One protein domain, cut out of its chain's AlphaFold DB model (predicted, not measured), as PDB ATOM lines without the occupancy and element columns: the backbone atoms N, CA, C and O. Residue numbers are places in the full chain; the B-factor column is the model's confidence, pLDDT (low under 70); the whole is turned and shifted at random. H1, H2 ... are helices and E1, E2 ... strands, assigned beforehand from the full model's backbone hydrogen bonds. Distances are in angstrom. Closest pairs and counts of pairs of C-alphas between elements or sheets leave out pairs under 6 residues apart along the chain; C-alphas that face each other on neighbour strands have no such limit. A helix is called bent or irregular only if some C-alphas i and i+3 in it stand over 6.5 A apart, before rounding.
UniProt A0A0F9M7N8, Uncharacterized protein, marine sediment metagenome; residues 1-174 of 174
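What this domain is: This is residues 1 to 174 of the 174 residues of an uncharacterized protein of marine sediment metagenome (UniProt A0A0F9M7N8). Six long helices stand side by side in an up-and-down bundle: H1, H7, H6 and H5 follow one another round one side, and the hairpin of H2 and H3 closes the other between H1 and H5. A small strand hairpin, E1 and E2, packs on residues 16 to 22 of H1, and short H4 packs on residues 89 to 96 of H5. The 174 printed residues, mostly helix, run H1 to H6, E1, E2, H7, with E1 and E2 antiparallel. The whole is compact, radius of gyration of the C-alphas 16.0 A, spanning 50 by 37 by 24 A.

How they stand to each other: H1, residues 2 to 22, touches H2, residues 28 to 45, with residues 14 to 22 alone, closest C-alphas Gly 21 and Arg 31, 4.8 A. H2 and H3, residues 49 to 62, form a helical hairpin at a shallow tilt of 4 degrees, closest C-alphas Arg 32 and Ala 61, 5.0 A. The hub H5, residues 89 to 113, touches H3, H4, residues 76 to 84, H6, residues 118 to 138, and H7, residues 154 to 173; its closest C-alphas with H6 are Gly 101 and Ile 129, 4.0 A. H1 and H7 touch at Gly 15 and Gly 161, closest C-alphas 3.6 A, opposite ways at 36 degrees, only just steep. Between E1, residues 144 to 147, and E2, residues 150 to 153, N 145 and O 152 are 2.9 A apart, within hydrogen-bond range. In H1, H4, H5 and H7 every O i to N i+4 pair is within range; H2 has 11 of 14, H6 16 of 17, and H3 3 of 10, beside 11 of 11 O i to N i+3 pairs.

Where its parts are: H1 begins at C-alpha 2, (194.113, 208.818, 182.546), and is 30.0 A long; H5 is 35.5 A. H2 is only just irregular, C-alphas 32 and 35 being 7.0 A apart. H7 ends at C-alpha 173, (196.187, 197.382, 187.050).

The domain as a whole: The C-alphas farthest apart, Met 1 and Ser 70, are 51.8 A apart. The printed part has no cut, and its one long link is residues 63 to 75. Mean pLDDT of the printed part is 77.6; 40 residues are under 70, among them 27 to 56.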
ATOM      1  N   MET A   1     193.997 206.190 179.071       70.38
ATOM      2  CA  MET A   1     195.009 207.271 179.101       70.38
ATOM      3  C   MET A   1     195.191 207.841 180.511       70.38
ATOM      4  O   MET A   1     196.294 207.765 181.033       70.38
ATOM      5  N   PHE A   2     194.114 208.266 181.179       77.25
ATOM      6  CA  PHE A   2     194.113 208.818 182.546       77.25
ATOM      7  C   PHE A   2     194.911 208.017 183.602       77.25
ATOM      8  O   PHE A   2     195.782 208.571 184.265       77.25
ATOM      9  N   LYS A   3     194.715 206.690 183.693       73.00
ATOM     10  CA  LYS A   3     195.466 205.822 184.631       73.00
ATOM     11  C   LYS A   3     196.990 205.884 184.440       73.00
ATOM     12  O   LYS A   3     197.726 205.851 185.415       73.00
ATOM     13  N   LYS A   4     197.463 205.989 183.191       76.81
ATOM     14  CA  LYS A   4     198.900 206.071 182.881       76.81
ATOM     15  C   LYS A   4     199.489 207.403 183.357       76.81
ATOM     16  O   LYS A   4     200.570 207.409 183.929       76.81
ATOM     17  N   ILE A   5     198.750 208.500 183.178       77.19
ATOM     18  CA  ILE A   5     199.159 209.841 183.626       77.19
ATOM     19  C   ILE A   5     199.275 209.878 185.153       77.19
ATOM     20  O   ILE A   5     200.311 210.281 185.675       77.19
ATOM     21  N   ILE A   6     198.264 209.367 185.865       74.44
ATOM     22  CA  ILE A   6     198.312 209.240 187.330       74.44
ATOM     23  C   ILE A   6     199.516 208.399 187.756       74.44
ATOM     24  O   ILE A   6     200.219 208.769 188.690       74.44
ATOM     25  N   ALA A   7     199.789 207.290 187.062       73.25
ATOM     26  CA  ALA A   7     200.909 206.429 187.411       73.25
ATOM     27  C   ALA A   7     202.262 207.132 187.315       73.25
ATOM     28  O   ALA A   7     203.067 207.021 188.238       73.25
ATOM     29  N   VAL A   8     202.494 207.881 186.237       79.38
ATOM     30  CA  VAL A   8     203.733 208.641 186.039       79.38
ATOM     31  C   VAL A   8     203.880 209.724 187.106       79.38
ATOM     32  O   VAL A   8     204.925 209.798 187.751       79.38
ATOM     33  N   ILE A   9     202.827 210.511 187.350       78.31
ATOM     34  CA  ILE A   9     202.841 211.598 188.337       78.31
ATOM     35  C   ILE A   9     203.108 211.042 189.739       78.31
ATOM     36  O   ILE A   9     204.052 211.467 190.400       78.31
ATOM     37  N   THR A  10     202.337 210.047 190.181       76.75
ATOM     38  CA  THR A  10     202.492 209.467 191.521       76.75
ATOM     39  C   THR A  10     203.862 208.821 191.697       76.75
ATOM     40  O   THR A  10     204.472 208.980 192.748       76.75
ATOM     41  N   THR A  11     204.383 208.144 190.671       80.56
ATOM     42  CA  THR A  11     205.728 207.547 190.696       80.56
ATOM     43  C   THR A  11     206.813 208.605 190.865       80.56
ATOM     44  O   THR A  11     207.685 208.464 191.722       80.56
ATOM     45  N   PHE A  12     206.745 209.678 190.075       81.81
ATOM     46  CA  PHE A  12     207.719 210.763 190.118       81.81
ATOM     47  C   PHE A  12     207.704 211.482 191.471       81.81
ATOM     48  O   PHE A  12     208.742 211.608 192.122       81.81
ATOM     49  N   PHE A  13     206.521 211.881 191.944       81.44
ATOM     50  CA  PHE A  13     206.384 212.553 193.234       81.44
ATOM     51  C   PHE A  13     206.690 211.629 194.415       81.44
ATOM     52  O   PHE A  13     207.301 212.076 195.379       81.44
ATOM     53  N   GLY A  14     206.349 210.341 194.347       77.44
ATOM     54  CA  GLY A  14     206.727 209.370 195.376       77.44
ATOM     55  C   GLY A  14     208.241 209.170 195.466       77.44
ATOM     56  O   GLY A  14     208.783 209.118 196.568       77.44
ATOM     57  N   GLY A  15     208.940 209.153 194.325       81.50
ATOM     58  CA  GLY A  15     210.403 209.141 194.280       81.50
ATOM     59  C   GLY A  15     211.027 210.397 194.890       81.50
ATOM     60  O   GLY A  15     211.900 210.291 195.752       81.50
ATOM     61  N   LEU A  16     210.532 211.579 194.508       82.69
ATOM     62  CA  LEU A  16     210.990 212.861 195.052       82.69
ATOM     63  C   LEU A  16     210.750 212.979 196.558       82.69
ATOM     64  O   LEU A  16     211.668 213.316 197.300       82.69
ATOM     65  N   LEU A  17     209.536 212.683 197.024       80.19
ATOM     66  CA  LEU A  17     209.177 212.770 198.442       80.19
ATOM     67  C   LEU A  17     209.889 211.698 199.277       80.19
ATOM     68  O   LEU A  17     210.262 211.964 200.421       80.19
ATOM     69  N   GLY A  18     210.125 210.518 198.697       77.25
ATOM     70  CA  GLY A  18     210.962 209.451 199.252       77.25
ATOM     71  C   GLY A  18     212.383 209.890 199.511       77.25
ATOM     72  O   GLY A  18     212.863 209.794 200.642       77.25
ATOM     73  N   ALA A  19     213.034 210.409 198.476       81.06
ATOM     74  CA  ALA A  19     214.387 210.919 198.597       81.06
ATOM     75  C   ALA A  19     214.450 212.137 199.530       81.06
ATOM     76  O   ALA A  19     215.334 212.225 200.374       81.06
ATOM     77  N   TRP A  20     213.465 213.035 199.475       82.94
ATOM     78  CA  TRP A  20     213.400 214.196 200.365       82.94
ATOM     79  C   TRP A  20     213.271 213.815 201.841       82.94
ATOM     80  O   TRP A  20     214.010 214.331 202.679       82.94
ATOM     81  N   GLY A  21     212.412 212.844 202.166       75.62
ATOM     82  CA  GLY A  21     212.324 212.283 203.516       75.62
ATOM     83  C   GLY A  21     213.579 211.520 203.952       75.62
ATOM     84  O   GLY A  21     213.729 211.231 205.141       75.62
ATOM     85  N   GLY A  22     214.452 211.163 203.003       72.94
ATOM     86  CA  GLY A  22     215.735 210.509 203.238       72.94
ATOM     87  C   GLY A  22     216.920 211.446 203.436       72.94
ATOM     88  O   GLY A  22     217.878 211.046 204.099       72.94
ATOM     89  N   ALA A  23     216.803 212.678 202.944       80.25
ATOM     90  CA  ALA A  23     217.849 213.683 202.990       80.25
ATOM     91  C   ALA A  23     218.239 214.104 204.417       80.25
ATOM     92  O   ALA A  23     217.493 213.949 205.390       80.25
ATOM     93  N   GLU A  24     219.438 214.670 204.528       75.94
ATOM     94  CA  GLU A  24     220.008 215.115 205.793       75.94
ATOM     95  C   GLU A  24     219.171 216.233 206.440       75.94
ATOM     96  O   GLU A  24     218.694 217.166 205.784       75.94
ATOM     97  N   GLY A  25     218.962 216.132 207.755       72.12
ATOM     98  CA  GLY A  25     218.137 217.074 208.513       72.12
ATOM     99  C   GLY A  25     216.645 217.019 208.169       72.12
ATOM    100  O   GLY A  25     215.948 218.015 208.364       72.12
ATOM    101  N   THR A  26     216.155 215.912 207.603       74.38
ATOM    102  CA  THR A  26     214.722 215.650 207.417       74.38
ATOM    103  C   THR A  26     214.260 214.565 208.389       74.38
ATOM    104  O   THR A  26     215.004 213.635 208.715       74.38
ATOM    105  N   SER A  27     213.018 214.658 208.879       68.94
ATOM    106  CA  SER A  27     212.478 213.634 209.775       68.94
ATOM    107  C   SER A  27     212.370 212.300 209.043       68.94
ATOM    108  O   SER A  27     211.553 212.129 208.133       68.94
ATOM    109  N   LYS A  28     213.155 211.318 209.498       68.56
ATOM    110  CA  LYS A  28     213.126 209.935 209.004       68.56
ATOM    111  C   LYS A  28     211.723 209.311 209.130       68.56
ATOM    112  O   LYS A  28     211.469 208.299 208.485       68.56
ATOM    113  N   SER A  29     210.821 209.893 209.922       67.06
ATOM    114  CA  SER A  29     209.418 209.480 210.044       67.06
ATOM    115  C   SER A  29     208.587 209.804 208.798       67.06
ATOM    116  O   SER A  29     207.666 209.062 208.473       67.06
ATOM    117  N   TRP A  30     208.937 210.843 208.031       66.56
ATOM    118  CA  TRP A  30     208.212 211.207 206.806       66.56
ATOM    119  C   TRP A  30     208.281 210.104 205.742       66.56
ATOM    120  O   TRP A  30     207.266 209.690 205.187       66.56
ATOM    121  N   ARG A  31     209.472 209.539 205.531       66.50
ATOM    122  CA  ARG A  31     209.678 208.383 204.643       66.50
ATOM    123  C   ARG A  31     209.056 207.085 205.177       66.50
ATOM    124  O   ARG A  31     208.727 206.205 204.390       66.50
ATOM    125  N   ARG A  32     208.883 206.968 206.499       67.31
ATOM    126  CA  ARG A  32     208.327 205.776 207.162       67.31
ATOM    127  C   ARG A  32     206.809 205.768 207.234       67.31
ATOM    128  O   ARG A  32     206.227 204.697 207.279       67.31
ATOM    129  N   SER A  33     206.171 206.933 207.258       65.75
ATOM    130  CA  SER A  33     204.730 207.028 207.513       65.75
ATOM    131  C   SER A  33     204.018 207.974 206.550       65.75
ATOM    132  O   SER A  33     202.885 207.700 206.174       65.75
ATOM    133  N   GLY A  34     204.679 209.037 206.081       66.94
ATOM    134  CA  GLY A  34     204.092 210.024 205.169       66.94
ATOM    135  C   GLY A  34     203.815 209.468 203.771       66.94
ATOM    136  O   GLY A  34     202.706 209.603 203.261       66.94
ATOM    137  N   ILE A  35     204.783 208.780 203.158       67.25
ATOM    138  CA  ILE A  35     204.616 208.213 201.803       67.25
ATOM    139  C   ILE A  35     203.580 207.085 201.772       67.25
ATOM    140  O   ILE A  35     202.686 207.134 200.924       67.25
ATOM    141  N   PRO A  36     203.614 206.103 202.694       67.69
ATOM    142  CA  PRO A  36     202.545 205.116 202.768       67.69
ATOM    143  C   PRO A  36     201.170 205.738 203.043       67.69
ATOM    144  O   PRO A  36     200.189 205.287 202.459       67.69
ATOM    145  N   ALA A  37     201.084 206.790 203.869       68.56
ATOM    146  CA  ALA A  37     199.827 207.498 204.116       68.56
ATOM    147  C   ALA A  37     199.295 208.195 202.852       68.56
ATOM    148  O   ALA A  37     198.112 208.074 202.547       68.56
ATOM    149  N   LEU A  38     200.155 208.855 202.068       68.00
ATOM    150  CA  LEU A  38     199.770 209.450 200.782       68.00
ATOM    151  C   LEU A  38     199.263 208.390 199.794       68.00
ATOM    152  O   LEU A  38     198.225 208.580 199.159       68.00
ATOM    153  N   LEU A  39     199.949 207.249 199.695       66.44
ATOM    154  CA  LEU A  39     199.510 206.138 198.848       66.44
ATOM    155  C   LEU A  39     198.193 205.516 199.335       66.44
ATOM    156  O   LEU A  39     197.353 205.149 198.512       66.44
ATOM    157  N   ALA A  40     197.981 205.446 200.651       66.56
ATOM    158  CA  ALA A  40     196.716 205.017 201.237       66.56
ATOM    159  C   ALA A  40     195.578 205.999 200.907       66.56
ATOM    160  O   ALA A  40     194.511 205.554 200.500       66.56
ATOM    161  N   ILE A  41     195.803 207.319 200.981       67.50
ATOM    162  CA  ILE A  41     194.814 208.346 200.594       67.50
ATOM    163  C   ILE A  41     194.427 208.205 199.116       67.50
ATOM    164  O   ILE A  41     193.239 208.161 198.793       67.50
ATOM    165  N   VAL A  42     195.411 208.066 198.216       65.69
ATOM    166  CA  VAL A  42     195.162 207.820 196.781       65.69
ATOM    167  C   VAL A  42     194.348 206.537 196.583       65.69
ATOM    168  O   VAL A  42     193.417 206.492 195.779       65.69
ATOM    169  N   GLY A  43     194.671 205.493 197.344       64.81
ATOM    170  CA  GLY A  43     193.989 204.209 197.305       64.81
ATOM    171  C   GLY A  43     192.539 204.229 197.799       64.81
ATOM    172  O   GLY A  43     191.663 203.624 197.171       64.81
ATOM    173  N   VAL A  44     192.274 204.962 198.883       66.81
ATOM    174  CA  VAL A  44     190.931 205.215 199.425       66.81
ATOM    175  C   VAL A  44     190.111 206.048 198.441       66.81
ATOM    176  O   VAL A  44     188.981 205.676 198.132       66.81
ATOM    177  N   GLY A  45     190.694 207.107 197.866       65.75
ATOM    178  CA  GLY A  45     190.057 207.908 196.816       65.75
ATOM    179  C   GLY A  45     189.700 207.086 195.571       65.75
ATOM    180  O   GLY A  45     188.650 207.288 194.965       65.75
ATOM    181  N   ALA A  46     190.513 206.079 195.239       64.69
ATOM    182  CA  ALA A  46     190.236 205.110 194.178       64.69
ATOM    183  C   ALA A  46     189.250 203.987 194.583       64.69
ATOM    184  O   ALA A  46     189.051 203.049 193.808       64.69
ATOM    185  N   ARG A  47     188.652 204.050 195.786       64.06
ATOM    186  CA  ARG A  47     187.739 203.050 196.383       64.06
ATOM    187  C   ARG A  47     188.303 201.628 196.435       64.06
ATOM    188  O   ARG A  47     187.559 200.649 196.432       64.06
ATOM    189  N   LYS A  48     189.626 201.482 196.500       67.94
ATOM    190  CA  LYS A  48     190.277 200.173 196.594       67.94
ATOM    191  C   LYS A  48     190.783 199.955 198.012       67.94
ATOM    192  O   LYS A  48     191.960 200.160 198.270       67.94
ATOM    193  N   PHE A  49     189.926 199.478 198.921       58.50
ATOM    194  CA  PHE A  49     190.266 199.178 200.331       58.50
ATOM    195  C   PHE A  49     191.515 198.295 200.510       58.50
ATOM    196  O   PHE A  49     192.227 198.409 201.502       58.50
ATOM    197  N   LYS A  50     191.851 197.483 199.499       59.34
ATOM    198  CA  LYS A  50     193.096 196.697 199.425       59.34
ATOM    199  C   LYS A  50     194.379 197.555 199.455       59.34
ATOM    200  O   LYS A  50     195.462 197.026 199.664       59.34
ATOM    201  N   THR A  51     194.272 198.873 199.287       59.09
ATOM    202  CA  THR A  51     195.368 199.842 199.451       59.09
ATOM    203  C   THR A  51     195.772 200.076 200.905       59.09
ATOM    204  O   THR A  51     196.878 200.547 201.137       59.09
ATOM    205  N   LEU A  52     194.972 199.652 201.891       56.28
ATOM    206  CA  LEU A  52     195.387 199.623 203.301       56.28
ATOM    207  C   LEU A  52     196.570 198.670 203.545       56.28
ATOM    208  O   LEU A  52     197.336 198.873 204.482       56.28
ATOM    209  N   ILE A  53     196.790 197.693 202.656       58.59
ATOM    210  CA  ILE A  53     197.965 196.810 202.685       58.59
ATOM    211  C   ILE A  53     199.257 197.599 202.382       58.59
ATOM    212  O   ILE A  53     200.335 197.217 202.824       58.59
ATOM    213  N   ILE A  54     199.163 198.770 201.737       59.34
ATOM    214  CA  ILE A  54     200.288 199.711 201.601       59.34
ATOM    215  C   ILE A  54     200.647 200.324 202.962       59.34
ATOM    216  O   ILE A  54     201.794 200.682 203.181       59.34
ATOM    217  N   GLY A  55     199.742 200.345 203.942       58.41
ATOM    218  CA  GLY A  55     200.089 200.660 205.331       58.41
ATOM    219  C   GLY A  55     201.128 199.696 205.924       58.41
ATOM    220  O   GLY A  55     201.944 200.112 206.745       58.41
ATOM    221  N   ALA A  56     201.195 198.445 205.448       61.50
ATOM    222  CA  ALA A  56     202.256 197.508 205.829       61.50
ATOM    223  C   ALA A  56     203.643 197.956 205.326       61.50
ATOM    224  O   ALA A  56     204.658 197.602 205.928       61.50
ATOM    225  N   TRP A  57     203.706 198.800 204.284       70.94
ATOM    226  CA  TRP A  57     204.953 199.440 203.849       70.94
ATOM    227  C   TRP A  57     205.523 200.356 204.926       70.94
ATOM    228  O   TRP A  57     206.740 200.393 205.097       70.94
ATOM    229  N   SER A  58     204.665 201.031 205.700       62.31
ATOM    230  CA  SER A  58     205.111 201.834 206.842       62.31
ATOM    231  C   SER A  58     205.804 200.988 207.897       62.31
ATOM    232  O   SER A  58     206.821 201.398 208.455       62.31
ATOM    233  N   GLY A  59     205.266 199.793 208.158       63.06
ATOM    234  CA  GLY A  59     205.851 198.838 209.094       63.06
ATOM    235  C   GLY A  59     207.253 198.431 208.654       63.06
ATOM    236  O   GLY A  59     208.200 198.559 209.424       63.06
ATOM    237  N   ILE A  60     207.410 198.054 207.382       70.50
ATOM    238  CA  ILE A  60     208.702 197.647 206.809       70.50
ATOM    239  C   ILE A  60     209.715 198.797 206.843       70.50
ATOM    240  O   ILE A  60     210.846 198.617 207.292       70.50
ATOM    241  N   ALA A  61     209.309 200.004 206.440       66.12
ATOM    242  CA  ALA A  61     210.163 201.190 206.503       66.12
ATOM    243  C   ALA A  61     210.616 201.522 207.941       66.12
ATOM    244  O   ALA A  61     211.682 202.121 208.144       66.12
ATOM    245  N   SER A  62     209.814 201.142 208.940       64.31
ATOM    246  CA  SER A  62     210.060 201.414 210.359       64.31
ATOM    247  C   SER A  62     211.024 200.431 211.024       64.31
ATOM    248  O   SER A  62     211.614 200.800 212.034       64.31
ATOM    249  N   ILE A  63     211.271 199.253 210.432       70.25
ATOM    250  CA  ILE A  63     212.254 198.264 210.932       70.25
ATOM    251  C   ILE A  63     213.661 198.877 211.015       70.25
ATOM    252  O   ILE A  63     214.462 198.518 211.878       70.25
ATOM    253  N   GLY A  64     213.936 199.866 210.161       67.44
ATOM    254  CA  GLY A  64     215.232 200.521 210.096       67.44
ATOM    255  C   GLY A  64     216.288 199.638 209.429       67.44
ATOM    256  O   GLY A  64     216.190 198.418 209.377       67.44
ATOM    257  N   TYR A  65     217.297 200.296 208.869       74.44
ATOM    258  CA  TYR A  65     218.396 199.656 208.145       74.44
ATOM    259  C   TYR A  65     219.758 200.241 208.523       74.44
ATOM    260  O   TYR A  65     220.708 200.145 207.756       74.44
ATOM    261  N   GLY A  66     219.847 200.897 209.685       81.12
ATOM    262  CA  GLY A  66     221.121 201.403 210.195       81.12
ATOM    263  C   GLY A  66     222.059 200.235 210.472       81.12
ATOM    264  O   GLY A  66     221.625 199.251 211.077       81.12
ATOM    265  N   ILE A  67     223.299 200.340 210.011       85.88
ATOM    266  CA  ILE A  67     224.374 199.374 210.251       85.88
ATOM    267  C   ILE A  67     225.209 199.929 211.405       85.88
ATOM    268  O   ILE A  67     225.434 201.136 211.401       85.88
ATOM    269  N   PRO A  68     225.647 199.098 212.364       85.94
ATOM    270  CA  PRO A  68     226.511 199.569 213.439       85.94
ATOM    271  C   PRO A  68     227.783 200.228 212.886       85.94
ATOM    272  O   PRO A  68     228.424 199.642 212.016       85.94
ATOM    273  N   ASP A  69     228.152 201.398 213.398       85.12
ATOM    274  CA  ASP A  69     229.434 202.071 213.163       85.12
ATOM    275  C   ASP A  69     229.997 202.657 214.475       85.12
ATOM    276  O   ASP A  69     229.526 202.332 215.564       85.12
ATOM    277  N   SER A  70     231.054 203.474 214.407       79.94
ATOM    278  CA  SER A  70     231.695 204.060 215.596       79.94
ATOM    279  C   SER A  70     230.846 205.110 216.329       79.94
ATOM    280  O   SER A  70     231.231 205.548 217.411       79.94
ATOM    281  N   THR A  71     229.724 205.535 215.752       80.06
ATOM    282  CA  THR A  71     228.874 206.638 216.227       80.06
ATOM    283  C   THR A  71     227.395 206.264 216.372       80.06
ATOM    284  O   THR A  71     226.670 206.938 217.099       80.06
ATOM    285  N   ASP A  72     226.946 205.190 215.719       77.12
ATOM    286  CA  ASP A  72     225.578 204.676 215.742       77.12
ATOM    287  C   ASP A  72     225.608 203.162 215.994       77.12
ATOM    288  O   ASP A  72     226.256 202.401 215.276       77.12
ATOM    289  N   GLU A  73     224.873 202.688 217.000       83.88
ATOM    290  CA  GLU A  73     224.763 201.250 217.265       83.88
ATOM    291  C   GLU A  73     224.035 200.486 216.145       83.88
ATOM    292  O   GLU A  73     224.079 199.255 216.093       83.88
ATOM    293  N   GLY A  74     223.333 201.190 215.262       85.06
ATOM    294  CA  GLY A  74     222.559 200.619 214.180       85.06
ATOM    295  C   GLY A  74     221.217 200.032 214.625       85.06
ATOM    296  O   GLY A  74     220.846 199.959 215.797       85.06
ATOM    297  N   SER A  75     220.449 199.591 213.633       85.62
ATOM    298  CA  SER A  75     219.143 198.946 213.815       85.62
ATOM    299  C   SER A  75     219.278 197.486 214.252       85.62
ATOM    300  O   SER A  75     220.290 196.849 213.971       85.62
ATOM    301  N   THR A  76     218.232 196.905 214.850       87.81
ATOM    302  CA  THR A  76     218.195 195.469 215.197       87.81
ATOM    303  C   THR A  76     218.508 194.578 213.993       87.81
ATOM    304  O   THR A  76     219.305 193.647 214.098       87.81
ATOM    305  N   LEU A  77     217.937 194.900 212.826       87.94
ATOM    306  CA  LEU A  77     218.199 194.177 211.580       87.94
ATOM    307  C   LEU A  77     219.653 194.353 211.109       87.94
ATOM    308  O   LEU A  77     220.282 193.392 210.671       87.94
ATOM    309  N   GLY A  78     220.199 195.564 211.233       88.38
ATOM    310  CA  GLY A  78     221.603 195.846 210.940       88.38
ATOM    311  C   GLY A  78     222.555 195.072 211.842       88.38
ATOM    312  O   GLY A  78     223.437 194.394 211.333       88.38
ATOM    313  N   LYS A  79     222.332 195.091 213.163       91.62
ATOM    314  CA  LYS A  79     223.107 194.329 214.158       91.62
ATOM    315  C   LYS A  79     223.097 192.828 213.852       91.62
ATOM    316  O   LYS A  79     224.143 192.182 213.909       91.62
ATOM    317  N   PHE A  80     221.936 192.280 213.483       93.19
ATOM    318  CA  PHE A  80     221.793 190.873 213.107       93.19
ATOM    319  C   PHE A  80     222.691 190.499 211.920       93.19
ATOM    320  O   PHE A  80     223.518 189.590 212.032       93.19
ATOM    321  N   TRP A  81     222.591 191.230 210.807       93.94
ATOM    322  CA  TRP A  81     223.404 190.954 209.622       93.94
ATOM    323  C   TRP A  81     224.886 191.279 209.831       93.94
ATOM    324  O   TRP A  81     225.739 190.527 209.367       93.94
ATOM    325  N   TYR A  82     225.204 192.321 210.600       93.31
ATOM    326  CA  TYR A  82     226.579 192.689 210.940       93.31
ATOM    327  C   TYR A  82     227.292 191.573 211.706       93.31
ATOM    328  O   TYR A  82     228.451 191.262 211.423       93.31
ATOM    329  N   LYS A  83     226.576 190.900 212.620       94.19
ATOM    330  CA  LYS A  83     227.069 189.713 213.327       94.19
ATOM    331  C   LYS A  83     227.299 188.535 212.376       94.19
ATOM    332  O   LYS A  83     228.344 187.896 212.459       94.19
ATOM    333  N   ILE A  84     226.360 188.262 211.464       95.50
ATOM    334  CA  ILE A  84     226.483 187.174 210.474       95.50
ATOM    335  C   ILE A  84     227.695 187.386 209.565       95.50
ATOM    336  O   ILE A  84     228.478 186.463 209.346       95.50
ATOM    337  N   PHE A  85     227.889 188.611 209.078       95.06
ATOM    338  CA  PHE A  85     228.987 188.960 208.178       95.06
ATOM    339  C   PHE A  85     230.263 189.408 208.897       95.06
ATOM    340  O   PHE A  85     231.169 189.935 208.251       95.06
ATOM    341  N   LYS A  86     230.357 189.184 210.215       93.75
ATOM    342  CA  LYS A  86     231.555 189.442 211.032       93.75
ATOM    343  C   LYS A  86     232.121 190.857 210.848       93.75
ATOM    344  O   LYS A  86     233.327 191.041 210.717       93.75
ATOM    345  N   GLY A  87     231.242 191.852 210.797       88.94
ATOM    346  CA  GLY A  87     231.618 193.257 210.664       88.94
ATOM    347  C   GLY A  87     231.865 193.752 209.236       88.94
ATOM    348  O   GLY A  87     232.237 194.905 209.034       88.94
ATOM    349  N   ASN A  88     231.637 192.928 208.209       91.88
ATOM    350  CA  ASN A  88     231.717 193.405 206.831       91.88
ATOM    351  C   ASN A  88     230.535 194.340 206.514       91.88
ATOM    352  O   ASN A  88     229.417 193.888 206.241       91.88
ATOM    353  N   HIS A  89     230.797 195.650 206.516       88.50
ATOM    354  CA  HIS A  89     229.794 196.689 206.270       88.50
ATOM    355  C   HIS A  89     229.077 196.537 204.928       88.50
ATOM    356  O   HIS A  89     227.857 196.655 204.878       88.50
ATOM    357  N   LYS A  90     229.799 196.245 203.840       86.69
ATOM    358  CA  LYS A  90     229.199 196.175 202.500       86.69
ATOM    359  C   LYS A  90     228.257 194.979 202.364       86.69
ATOM    360  O   LYS A  90     227.144 195.128 201.869       86.69
ATOM    361  N   ALA A  91     228.686 193.805 202.828       87.50
ATOM    362  CA  ALA A  91     227.839 192.611 202.824       87.50
ATOM    363  C   ALA A  91     226.595 192.807 203.708       87.50
ATOM    364  O   ALA A  91     225.483 192.464 203.307       87.50
ATOM    365  N   THR A  92     226.777 193.438 204.872       90.19
ATOM    366  CA  THR A  92     225.687 193.787 205.789       90.19
ATOM    367  C   THR A  92     224.690 194.742 205.142       90.19
ATOM    368  O   THR A  92     223.490 194.498 205.200       90.19
ATOM    369  N   ASP A  93     225.168 195.794 204.478       86.62
ATOM    370  CA  ASP A  93     224.327 196.785 203.807       86.62
ATOM    371  C   ASP A  93     223.451 196.159 202.723       86.62
ATOM    372  O   ASP A  93     222.233 196.351 202.699       86.62
ATOM    373  N   VAL A  94     224.062 195.332 201.874       86.00
ATOM    374  CA  VAL A  94     223.356 194.576 200.838       86.00
ATOM    375  C   VAL A  94     222.311 193.648 201.456       86.00
ATOM    376  O   VAL A  94     221.180 193.610 200.975       86.00
ATOM    377  N   ALA A  95     222.645 192.927 202.526       87.94
ATOM    378  CA  ALA A  95     221.734 191.967 203.145       87.94
ATOM    379  C   ALA A  95     220.562 192.636 203.875       87.94
ATOM    380  O   ALA A  95     219.417 192.201 203.741       87.94
ATOM    381  N   VAL A  96     220.810 193.733 204.593       88.38
ATOM    382  CA  VAL A  96     219.768 194.535 205.247       88.38
ATOM    383  C   VAL A  96     218.811 195.097 204.197       88.38
ATOM    384  O   VAL A  96     217.594 194.923 204.302       88.38
ATOM    385  N   LYS A  97     219.344 195.726 203.145       84.94
ATOM    386  CA  LYS A  97     218.533 196.306 202.067       84.94
ATOM    387  C   LYS A  97     217.804 195.231 201.265       84.94
ATOM    388  O   LYS A  97     216.638 195.421 200.930       84.94
ATOM    389  N   GLY A  98     218.438 194.085 201.026       84.75
ATOM    390  CA  GLY A  98     217.816 192.911 200.417       84.75
ATOM    391  C   GLY A  98     216.667 192.352 201.250       84.75
ATOM    392  O   GLY A  98     215.599 192.096 200.702       84.75
ATOM    393  N   THR A  99     216.834 192.259 202.572       88.19
ATOM    394  CA  THR A  99     215.767 191.837 203.494       88.19
ATOM    395  C   THR A  99     214.576 192.786 203.412       88.19
ATOM    396  O   THR A  99     213.443 192.346 203.248       88.19
ATOM    397  N   ILE A 100     214.820 194.098 203.445       85.62
ATOM    398  CA  ILE A 100     213.759 195.105 203.316       85.62
ATOM    399  C   ILE A 100     213.062 195.009 201.955       85.62
ATOM    400  O   ILE A 100     211.832 194.986 201.894       85.62
ATOM    401  N   GLY A 101     213.830 194.906 200.868       83.50
ATOM    402  CA  GLY A 101     213.293 194.720 199.521       83.50
ATOM    403  C   GLY A 101     212.425 193.465 199.412       83.50
ATOM    404  O   GLY A 101     211.344 193.509 198.825       83.50
ATOM    405  N   PHE A 102     212.851 192.367 200.040       85.56
ATOM    406  CA  PHE A 102     212.092 191.119 200.107       85.56
ATOM    407  C   PHE A 102     210.790 191.270 200.900       85.56
ATOM    408  O   PHE A 102     209.743 190.815 200.446       85.56
ATOM    409  N   MET A 103     210.806 191.971 202.035       86.31
ATOM    410  CA  MET A 103     209.582 192.244 202.793       86.31
ATOM    411  C   MET A 103     208.581 193.075 201.978       86.31
ATOM    412  O   MET A 103     207.390 192.762 201.970       86.31
ATOM    413  N   TYR A 104     209.045 194.088 201.236       80.06
ATOM    414  CA  TYR A 104     208.175 194.837 200.320       80.06
ATOM    415  C   TYR A 104     207.592 193.946 199.226       80.06
ATOM    416  O   TYR A 104     206.402 194.046 198.912       80.06
ATOM    417  N   ALA A 105     208.408 193.053 198.669       83.31
ATOM    418  CA  ALA A 105     207.971 192.094 197.668       83.31
ATOM    419  C   ALA A 105     206.925 191.114 198.209       83.31
ATOM    420  O   ALA A 105     205.952 190.854 197.510       83.31
ATOM    421  N   LEU A 106     207.058 190.635 199.450       82.31
ATOM    422  CA  LEU A 106     206.045 189.794 200.097       82.31
ATOM    423  C   LEU A 106     204.705 190.520 200.226       82.31
ATOM    424  O   LEU A 106     203.664 189.960 199.887       82.31
ATOM    425  N   VAL A 107     204.717 191.786 200.650       78.19
ATOM    426  CA  VAL A 107     203.490 192.591 200.737       78.19
ATOM    427  C   VAL A 107     202.843 192.755 199.358       78.19
ATOM    428  O   VAL A 107     201.638 192.557 199.208       78.19
ATOM    429  N   LEU A 108     203.638 193.061 198.331       76.19
ATOM    430  CA  LEU A 108     203.165 193.155 196.947       76.19
ATOM    431  C   LEU A 108     202.635 191.812 196.416       76.19
ATOM    432  O   LEU A 108     201.626 191.785 195.710       76.19
ATOM    433  N   ALA A 109     203.276 190.703 196.782       76.94
ATOM    434  CA  ALA A 109     202.877 189.359 196.391       76.94
ATOM    435  C   ALA A 109     201.527 188.968 197.000       76.94
ATOM    436  O   ALA A 109     200.658 188.475 196.285       76.94
ATOM    437  N   ILE A 110     201.302 189.275 198.280       76.19
ATOM    438  CA  ILE A 110     200.010 189.060 198.944       76.19
ATOM    439  C   ILE A 110     198.898 189.821 198.205       76.19
ATOM    440  O   ILE A 110     197.856 189.246 197.888       76.19
ATOM    441  N   ILE A 111     199.131 191.092 197.851       69.50
ATOM    442  CA  ILE A 111     198.164 191.896 197.081       69.50
ATOM    443  C   ILE A 111     197.874 191.259 195.713       69.50
ATOM    444  O   ILE A 111     196.710 191.169 195.318       69.50
ATOM    445  N   GLY A 112     198.916 190.835 194.987       69.19
ATOM    446  CA  GLY A 112     198.786 190.213 193.666       69.19
ATOM    447  C   GLY A 112     198.039 188.879 193.702       69.19
ATOM    448  O   GLY A 112     197.176 188.635 192.857       69.19
ATOM    449  N   PHE A 113     198.306 188.053 194.718       72.06
ATOM    450  CA  PHE A 113     197.647 186.763 194.924       72.06
ATOM    451  C   PHE A 113     196.137 186.927 195.155       72.06
ATOM    452  O   PHE A 113     195.338 186.337 194.433       72.06
ATOM    453  N   PHE A 114     195.722 187.833 196.051       71.44
ATOM    454  CA  PHE A 114     194.299 188.142 196.299       71.44
ATOM    455  C   PHE A 114     193.568 188.821 195.127       71.44
ATOM    456  O   PHE A 114     192.375 189.136 195.226       71.44
ATOM    457  N   ARG A 115     194.273 189.127 194.038       70.12
ATOM    458  CA  ARG A 115     193.719 189.703 192.807       70.12
ATOM    459  C   ARG A 115     193.714 188.720 191.642       70.12
ATOM    460  O   ARG A 115     193.170 189.052 190.597       70.12
ATOM    461  N   GLY A 116     194.308 187.537 191.810       70.31
ATOM    462  CA  GLY A 116     194.410 186.532 190.752       70.31
ATOM    463  C   GLY A 116     195.292 186.956 189.574       70.31
ATOM    464  O   GLY A 116     195.254 186.318 188.529       70.31
ATOM    465  N   ASN A 117     196.091 188.023 189.713       74.38
ATOM    466  CA  ASN A 117     196.931 188.539 188.634       74.38
ATOM    467  C   ASN A 117     198.408 188.216 188.889       74.38
ATOM    468  O   ASN A 117     199.201 189.061 189.314       74.38
ATOM    469  N   LEU A 118     198.763 186.958 188.618       75.62
ATOM    470  CA  LEU A 118     200.123 186.433 188.771       75.62
ATOM    471  C   LEU A 118     201.150 187.190 187.913       75.62
ATOM    472  O   LEU A 118     202.288 187.369 188.344       75.62
ATOM    473  N   GLY A 119     200.754 187.709 186.745       76.19
ATOM    474  CA  GLY A 119     201.647 188.486 185.877       76.19
ATOM    475  C   GLY A 119     202.146 189.773 186.540       76.19
ATOM    476  O   GLY A 119     203.331 190.092 186.480       76.19
ATOM    477  N   ILE A 120     201.270 190.484 187.257       74.38
ATOM    478  CA  ILE A 120     201.658 191.693 187.999       74.38
ATOM    479  C   ILE A 120     202.569 191.353 189.184       74.38
ATOM    480  O   ILE A 120     203.461 192.136 189.516       74.38
ATOM    481  N   LEU A 121     202.402 190.182 189.799       75.94
ATOM    482  CA  LEU A 121     203.263 189.712 190.885       75.94
ATOM    483  C   LEU A 121     204.695 189.454 190.398       75.94
ATOM    484  O   LEU A 121     205.638 189.950 191.012       75.94
ATOM    485  N   ILE A 122     204.844 188.769 189.259       81.31
ATOM    486  CA  ILE A 122     206.145 188.466 188.636       81.31
ATOM    487  C   ILE A 122     206.901 189.746 188.252       81.31
ATOM    488  O   ILE A 122     208.126 189.753 188.249       81.31
ATOM    489  N   ILE A 123     206.199 190.847 187.977       81.88
ATOM    490  CA  ILE A 123     206.831 192.133 187.656       81.88
ATOM    491  C   ILE A 123     207.137 192.931 188.930       81.88
ATOM    492  O   ILE A 123     208.257 193.397 189.122       81.88
ATOM    493  N   THR A 124     206.151 193.116 189.810       80.62
ATOM    494  CA  THR A 124     206.246 194.090 190.913       80.62
ATOM    495  C   THR A 124     207.085 193.608 192.095       80.62
ATOM    496  O   THR A 124     207.772 194.427 192.709       80.62
ATOM    497  N   ALA A 125     207.098 192.304 192.394       80.00
ATOM    498  CA  ALA A 125     207.899 191.754 193.487       80.00
ATOM    499  C   ALA A 125     209.416 191.830 193.203       80.00
ATOM    500  O   ALA A 125     210.138 192.389 194.037       80.00
ATOM    501  N   PRO A 126     209.928 191.400 192.029       83.06
ATOM    502  CA  PRO A 126     211.332 191.617 191.684       83.06
ATOM    503  C   PRO A 126     211.702 193.097 191.624       83.06
ATOM    504  O   PRO A 126     212.774 193.463 192.093       83.06
ATOM    505  N   LEU A 127     210.811 193.966 191.128       82.75
ATOM    506  CA  LEU A 127     211.077 195.407 191.070       82.75
ATOM    507  C   LEU A 127     211.353 195.996 192.465       82.75
ATOM    508  O   LEU A 127     212.275 196.794 192.631       82.75
ATOM    509  N   ALA A 128     210.596 195.572 193.483       80.81
ATOM    510  CA  ALA A 128     210.795 196.011 194.863       80.81
ATOM    511  C   ALA A 128     212.130 195.519 195.449       80.81
ATOM    512  O   ALA A 128     212.844 196.304 196.077       80.81
ATOM    513  N   ILE A 129     212.514 194.267 195.189       80.31
ATOM    514  CA  ILE A 129     213.802 193.712 195.636       80.31
ATOM    515  C   ILE A 129     214.958 194.431 194.944       80.31
ATOM    516  O   ILE A 129     215.844 194.969 195.608       80.31
ATOM    517  N   LEU A 130     214.924 194.492 193.612       82.25
ATOM    518  CA  LEU A 130     215.967 195.111 192.803       82.25
ATOM    519  C   LEU A 130     216.126 196.591 193.150       82.25
ATOM    520  O   LEU A 130     217.255 197.058 193.251       82.25
ATOM    521  N   SER A 131     215.035 197.312 193.435       81.56
ATOM    522  CA  SER A 131     215.126 198.717 193.849       81.56
ATOM    523  C   SER A 131     215.990 198.918 195.098       81.56
ATOM    524  O   SER A 131     216.783 199.856 195.162       81.56
ATOM    525  N   HIS A 132     215.880 198.026 196.086       78.38
ATOM    526  CA  HIS A 132     216.617 198.136 197.341       78.38
ATOM    527  C   HIS A 132     218.019 197.542 197.242       78.38
ATOM    528  O   HIS A 132     218.957 198.098 197.809       78.38
ATOM    529  N   VAL A 133     218.187 196.443 196.509       78.25
ATOM    530  CA  VAL A 133     219.487 195.781 196.357       78.25
ATOM    531  C   VAL A 133     220.388 196.560 195.400       78.25
ATOM    532  O   VAL A 133     221.528 196.855 195.749       78.25
ATOM    533  N   ILE A 134     219.879 196.956 194.228       79.25
ATOM    534  CA  ILE A 134     220.658 197.664 193.206       79.25
ATOM    535  C   ILE A 134     220.888 199.109 193.632       79.25
ATOM    536  O   ILE A 134     222.026 199.470 193.899       79.25
ATOM    537  N   PHE A 135     219.836 199.924 193.758       74.56
ATOM    538  CA  PHE A 135     220.012 201.353 194.058       74.56
ATOM    539  C   PHE A 135     220.338 201.617 195.526       74.56
ATOM    540  O   PHE A 135     220.846 202.676 195.874       74.56
ATOM    541  N   GLY A 136     220.035 200.674 196.416       68.50
ATOM    542  CA  GLY A 136     220.414 200.801 197.811       68.50
ATOM    543  C   GLY A 136     221.836 200.315 198.081       68.50
ATOM    544  O   GLY A 136     222.573 201.048 198.729       68.50
ATOM    545  N   GLY A 137     222.207 199.101 197.662       68.12
ATOM    546  CA  GLY A 137     223.419 198.426 198.154       68.12
ATOM    547  C   GLY A 137     224.550 198.252 197.137       68.12
ATOM    548  O   GLY A 137     225.718 198.380 197.496       68.12
ATOM    549  N   PHE A 138     224.236 197.966 195.873       74.94
ATOM    550  CA  PHE A 138     225.252 197.611 194.875       74.94
ATOM    551  C   PHE A 138     225.718 198.776 194.010       74.94
ATOM    552  O   PHE A 138     226.916 198.934 193.787       74.94
ATOM    553  N   TRP A 139     224.780 199.574 193.509       75.88
ATOM    554  CA  TRP A 139     225.044 200.625 192.541       75.88
ATOM    555  C   TRP A 139     224.854 201.982 193.200       75.88
ATOM    556  O   TRP A 139     223.731 202.410 193.458       75.88
ATOM    557  N   GLN A 140     225.966 202.666 193.457       76.44
ATOM    558  CA  GLN A 140     225.942 204.049 193.912       76.44
ATOM    559  C   GLN A 140     226.090 204.964 192.698       76.44
ATOM    560  O   GLN A 140     227.187 205.140 192.176       76.44
ATOM    561  N   ILE A 141     224.980 205.518 192.211       79.94
ATOM    562  CA  ILE A 141     225.001 206.532 191.156       79.94
ATOM    563  C   ILE A 141     225.487 207.851 191.771       79.94
ATOM    564  O   ILE A 141     224.863 208.330 192.725       79.94
ATOM    565  N   PRO A 142     226.585 208.434 191.264       78.25
ATOM    566  CA  PRO A 142     227.084 209.706 191.759       78.25
ATOM    567  C   PRO A 142     226.156 210.856 191.357       78.25
ATOM    568  O   PRO A 142     225.525 210.838 190.301       78.25
ATOM    569  N   GLY A 143     226.115 211.889 192.196       84.56
ATOM    570  CA  GLY A 143     225.371 213.118 191.940       84.56
ATOM    571  C   GLY A 143     224.140 213.298 192.824       84.56
ATOM    572  O   GLY A 143     223.604 212.363 193.424       84.56
ATOM    573  N   GLU A 144     223.704 214.549 192.892       89.38
ATOM    574  CA  GLU A 144     222.622 215.005 193.756       89.38
ATOM    575  C   GLU A 144     221.743 215.995 192.994       89.38
ATOM    576  O   GLU A 144     222.236 216.768 192.170       89.38
ATOM    577  N   ILE A 145     220.453 216.022 193.315       89.62
ATOM    578  CA  ILE A 145     219.551 217.097 192.898       89.62
ATOM    579  C   ILE A 145     219.191 217.948 194.112       89.62
ATOM    580  O   ILE A 145     219.006 217.426 195.213       89.62
ATOM    581  N   LYS A 146     219.064 219.265 193.930       87.69
ATOM    582  CA  LYS A 146     218.499 220.135 194.967       87.69
ATOM    583  C   LYS A 146     216.986 220.193 194.806       87.69
ATOM    584  O   LYS A 146     216.491 220.592 193.758       87.69
ATOM    585  N   PHE A 147     216.259 219.840 195.856       85.06
ATOM    586  CA  PHE A 147     214.804 219.919 195.892       85.06
ATOM    587  C   PHE A 147     214.344 220.386 197.271       85.06
ATOM    588  O   PHE A 147     214.744 219.814 198.284       85.06
ATOM    589  N   LEU A 148     213.531 221.449 197.314       85.75
ATOM    590  CA  LEU A 148     213.037 222.073 198.554       85.75
ATOM    591  C   LEU A 148     214.146 222.307 199.600       85.75
ATOM    592  O   LEU A 148     214.015 221.937 200.765       85.75
ATOM    593  N   GLY A 149     215.280 222.860 199.161       83.75
ATOM    594  CA  GLY A 149     216.425 223.160 200.028       83.75
ATOM    595  C   GLY A 149     217.225 221.942 200.508       83.75
ATOM    596  O   GLY A 149     218.180 222.110 201.260       83.75
ATOM    597  N   LYS A 150     216.881 220.725 200.071       82.88
ATOM    598  CA  LYS A 150     217.582 219.484 200.420       82.88
ATOM    599  C   LYS A 150     218.346 218.919 199.229       82.88
ATOM    600  O   LYS A 150     217.927 219.070 198.084       82.88
ATOM    601  N   LYS A 151     219.463 218.253 199.518       86.62
ATOM    602  CA  LYS A 151     220.234 217.470 198.551       86.62
ATOM    603  C   LYS A 151     219.698 216.047 198.530       86.62
ATOM    604  O   LYS A 151     219.697 215.376 199.558       86.62
ATOM    605  N   LEU A 152     219.199 215.624 197.377       85.94
ATOM    606  CA  LEU A 152     218.623 214.303 197.170       85.94
ATOM    607  C   LEU A 152     219.574 213.491 196.304       85.94
ATOM    608  O   LEU A 152     219.928 213.928 195.210       85.94
ATOM    609  N   THR A 153     219.963 212.308 196.762       86.88
ATOM    610  CA  THR A 153     220.814 211.431 195.952       86.88
ATOM    611  C   THR A 153     219.991 210.747 194.861       86.88
ATOM    612  O   THR A 153     218.827 210.382 195.071       86.88
ATOM    613  N   TRP A 154     220.602 210.522 193.693       84.44
ATOM    614  CA  TRP A 154     219.959 209.772 192.606       84.44
ATOM    615  C   TRP A 154     219.526 208.369 193.043       84.44
ATOM    616  O   TRP A 154     218.455 207.904 192.660       84.44
ATOM    617  N   ASN A 155     220.315 207.729 193.905       83.88
ATOM    618  CA  ASN A 155     220.029 206.401 194.446       83.88
ATOM    619  C   ASN A 155     218.726 206.363 195.239       83.88
ATOM    620  O   ASN A 155     217.905 205.466 195.049       83.88
ATOM    621  N   GLU A 156     218.494 207.352 196.101       79.44
ATOM    622  CA  GLU A 156     217.248 207.414 196.859       79.44
ATOM    623  C   GLU A 156     216.053 207.729 195.963       79.44
ATOM    624  O   GLU A 156     215.000 207.108 196.119       79.44
ATOM    625  N   LEU A 157     216.224 208.630 194.994       84.44
ATOM    626  CA  LEU A 157     215.161 208.999 194.062       84.44
ATOM    627  C   LEU A 157     214.729 207.806 193.205       84.44
ATOM    628  O   LEU A 157     213.535 207.532 193.086       84.44
ATOM    629  N   LEU A 158     215.686 207.048 192.666       84.81
ATOM    630  CA  LEU A 158     215.406 205.848 191.883       84.81
ATOM    631  C   LEU A 158     214.835 204.724 192.743       84.81
ATOM    632  O   LEU A 158     213.867 204.090 192.324       84.81
ATOM    633  N   ARG A 159     215.362 204.502 193.955       83.25
ATOM    634  CA  ARG A 159     214.842 203.486 194.887       83.25
ATOM    635  C   ARG A 159     213.376 203.741 195.226       83.25
ATOM    636  O   ARG A 159     212.544 202.850 195.081       83.25
ATOM    637  N   PHE A 160     213.041 204.953 195.662       80.81
ATOM    638  CA  PHE A 160     211.664 205.276 196.037       80.81
ATOM    639  C   PHE A 160     210.751 205.452 194.824       80.81
ATOM    640  O   PHE A 160     209.576 205.092 194.900       80.81
ATOM    641  N   GLY A 161     211.274 205.934 193.695       83.69
ATOM    642  CA  GLY A 161     210.534 206.017 192.440       83.69
ATOM    643  C   GLY A 161     210.127 204.631 191.947       83.69
ATOM    644  O   GLY A 161     208.947 204.376 191.728       83.69
ATOM    645  N   THR A 162     211.067 203.689 191.861       83.31
ATOM    646  CA  THR A 162     210.766 202.306 191.450       83.31
ATOM    647  C   THR A 162     209.834 201.594 192.430       83.31
ATOM    648  O   THR A 162     208.871 200.968 191.988       83.31
ATOM    649  N   LEU A 163     210.026 201.753 193.745       80.81
ATOM    650  CA  LEU A 163     209.100 201.202 194.740       80.81
ATOM    651  C   LEU A 163     207.681 201.772 194.577       80.81
ATOM    652  O   LEU A 163     206.705 201.022 194.558       80.81
ATOM    653  N   THR A 164     207.560 203.091 194.403       79.38
ATOM    654  CA  THR A 164     206.264 203.746 194.183       79.38
ATOM    655  C   THR A 164     205.620 203.259 192.887       79.38
ATOM    656  O   THR A 164     204.430 202.951 192.879       79.38
ATOM    657  N   CYS A 165     206.402 203.108 191.816       82.56
ATOM    658  CA  CYS A 165     205.941 202.555 190.545       82.56
ATOM    659  C   CYS A 165     205.332 201.160 190.732       82.56
ATOM    660  O   CYS A 165     204.205 200.919 190.301       82.56
ATOM    661  N   ALA A 166     206.022 200.264 191.448       81.56
ATOM    662  CA  ALA A 166     205.524 198.918 191.735       81.56
ATOM    663  C   ALA A 166     204.181 198.945 192.490       81.56
ATOM    664  O   ALA A 166     203.246 198.226 192.127       81.56
ATOM    665  N   GLY A 167     204.055 199.821 193.493       77.50
ATOM    666  CA  GLY A 167     202.808 200.016 194.238       77.50
ATOM    667  C   GLY A 167     201.676 200.538 193.360       77.50
ATOM    668  O   GLY A 167     200.575 199.994 193.366       77.50
ATOM    669  N   VAL A 168     201.944 201.559 192.549       78.12
ATOM    670  CA  VAL A 168     200.933 202.149 191.666       78.12
ATOM    671  C   VAL A 168     200.497 201.169 190.574       78.12
ATOM    672  O   VAL A 168     199.301 201.093 190.280       78.12
ATOM    673  N   ILE A 169     201.422 200.363 190.034       79.44
ATOM    674  CA  ILE A 169     201.097 199.289 189.088       79.44
ATOM    675  C   ILE A 169     200.081 198.324 189.714       79.44
ATOM    676  O   ILE A 169     199.022 198.064 189.137       79.44
ATOM    677  N   GLN A 170     200.359 197.868 190.938       74.44
ATOM    678  CA  GLN A 170     199.445 197.022 191.702       74.44
ATOM    679  C   GLN A 170     198.090 197.691 191.961       74.44
ATOM    680  O   GLN A 170     197.055 197.037 191.868       74.44
ATOM    681  N   ILE A 171     198.032 198.981 192.298       74.06
ATOM    682  CA  ILE A 171     196.756 199.658 192.599       74.06
ATOM    683  C   ILE A 171     195.875 199.770 191.348       74.06
ATOM    684  O   ILE A 171     194.677 199.459 191.402       74.06
ATOM    685  N   LEU A 172     196.457 200.232 190.239       75.44
ATOM    686  CA  LEU A 172     195.715 200.646 189.047       75.44
ATOM    687  C   LEU A 172     195.406 199.503 188.075       75.44
ATOM    688  O   LEU A 172     194.364 199.561 187.407       75.44
ATOM    689  N   TRP A 173     196.291 198.502 187.993       75.31
ATOM    690  CA  TRP A 173     196.187 197.382 187.050       75.31
ATOM    691  C   TRP A 173     196.019 196.010 187.710       75.31
ATOM    692  O   TRP A 173     195.601 195.080 187.023       75.31
ATOM    693  N   GLY A 174     196.284 195.888 189.013       65.50
ATOM    694  CA  GLY A 174     195.804 194.764 189.823       65.50
ATOM    695  C   GLY A 174     194.340 194.932 190.212       65.50
ATOM    696  O   GLY A 174     193.690 193.910 190.484       65.50
TER     697      GLY A 174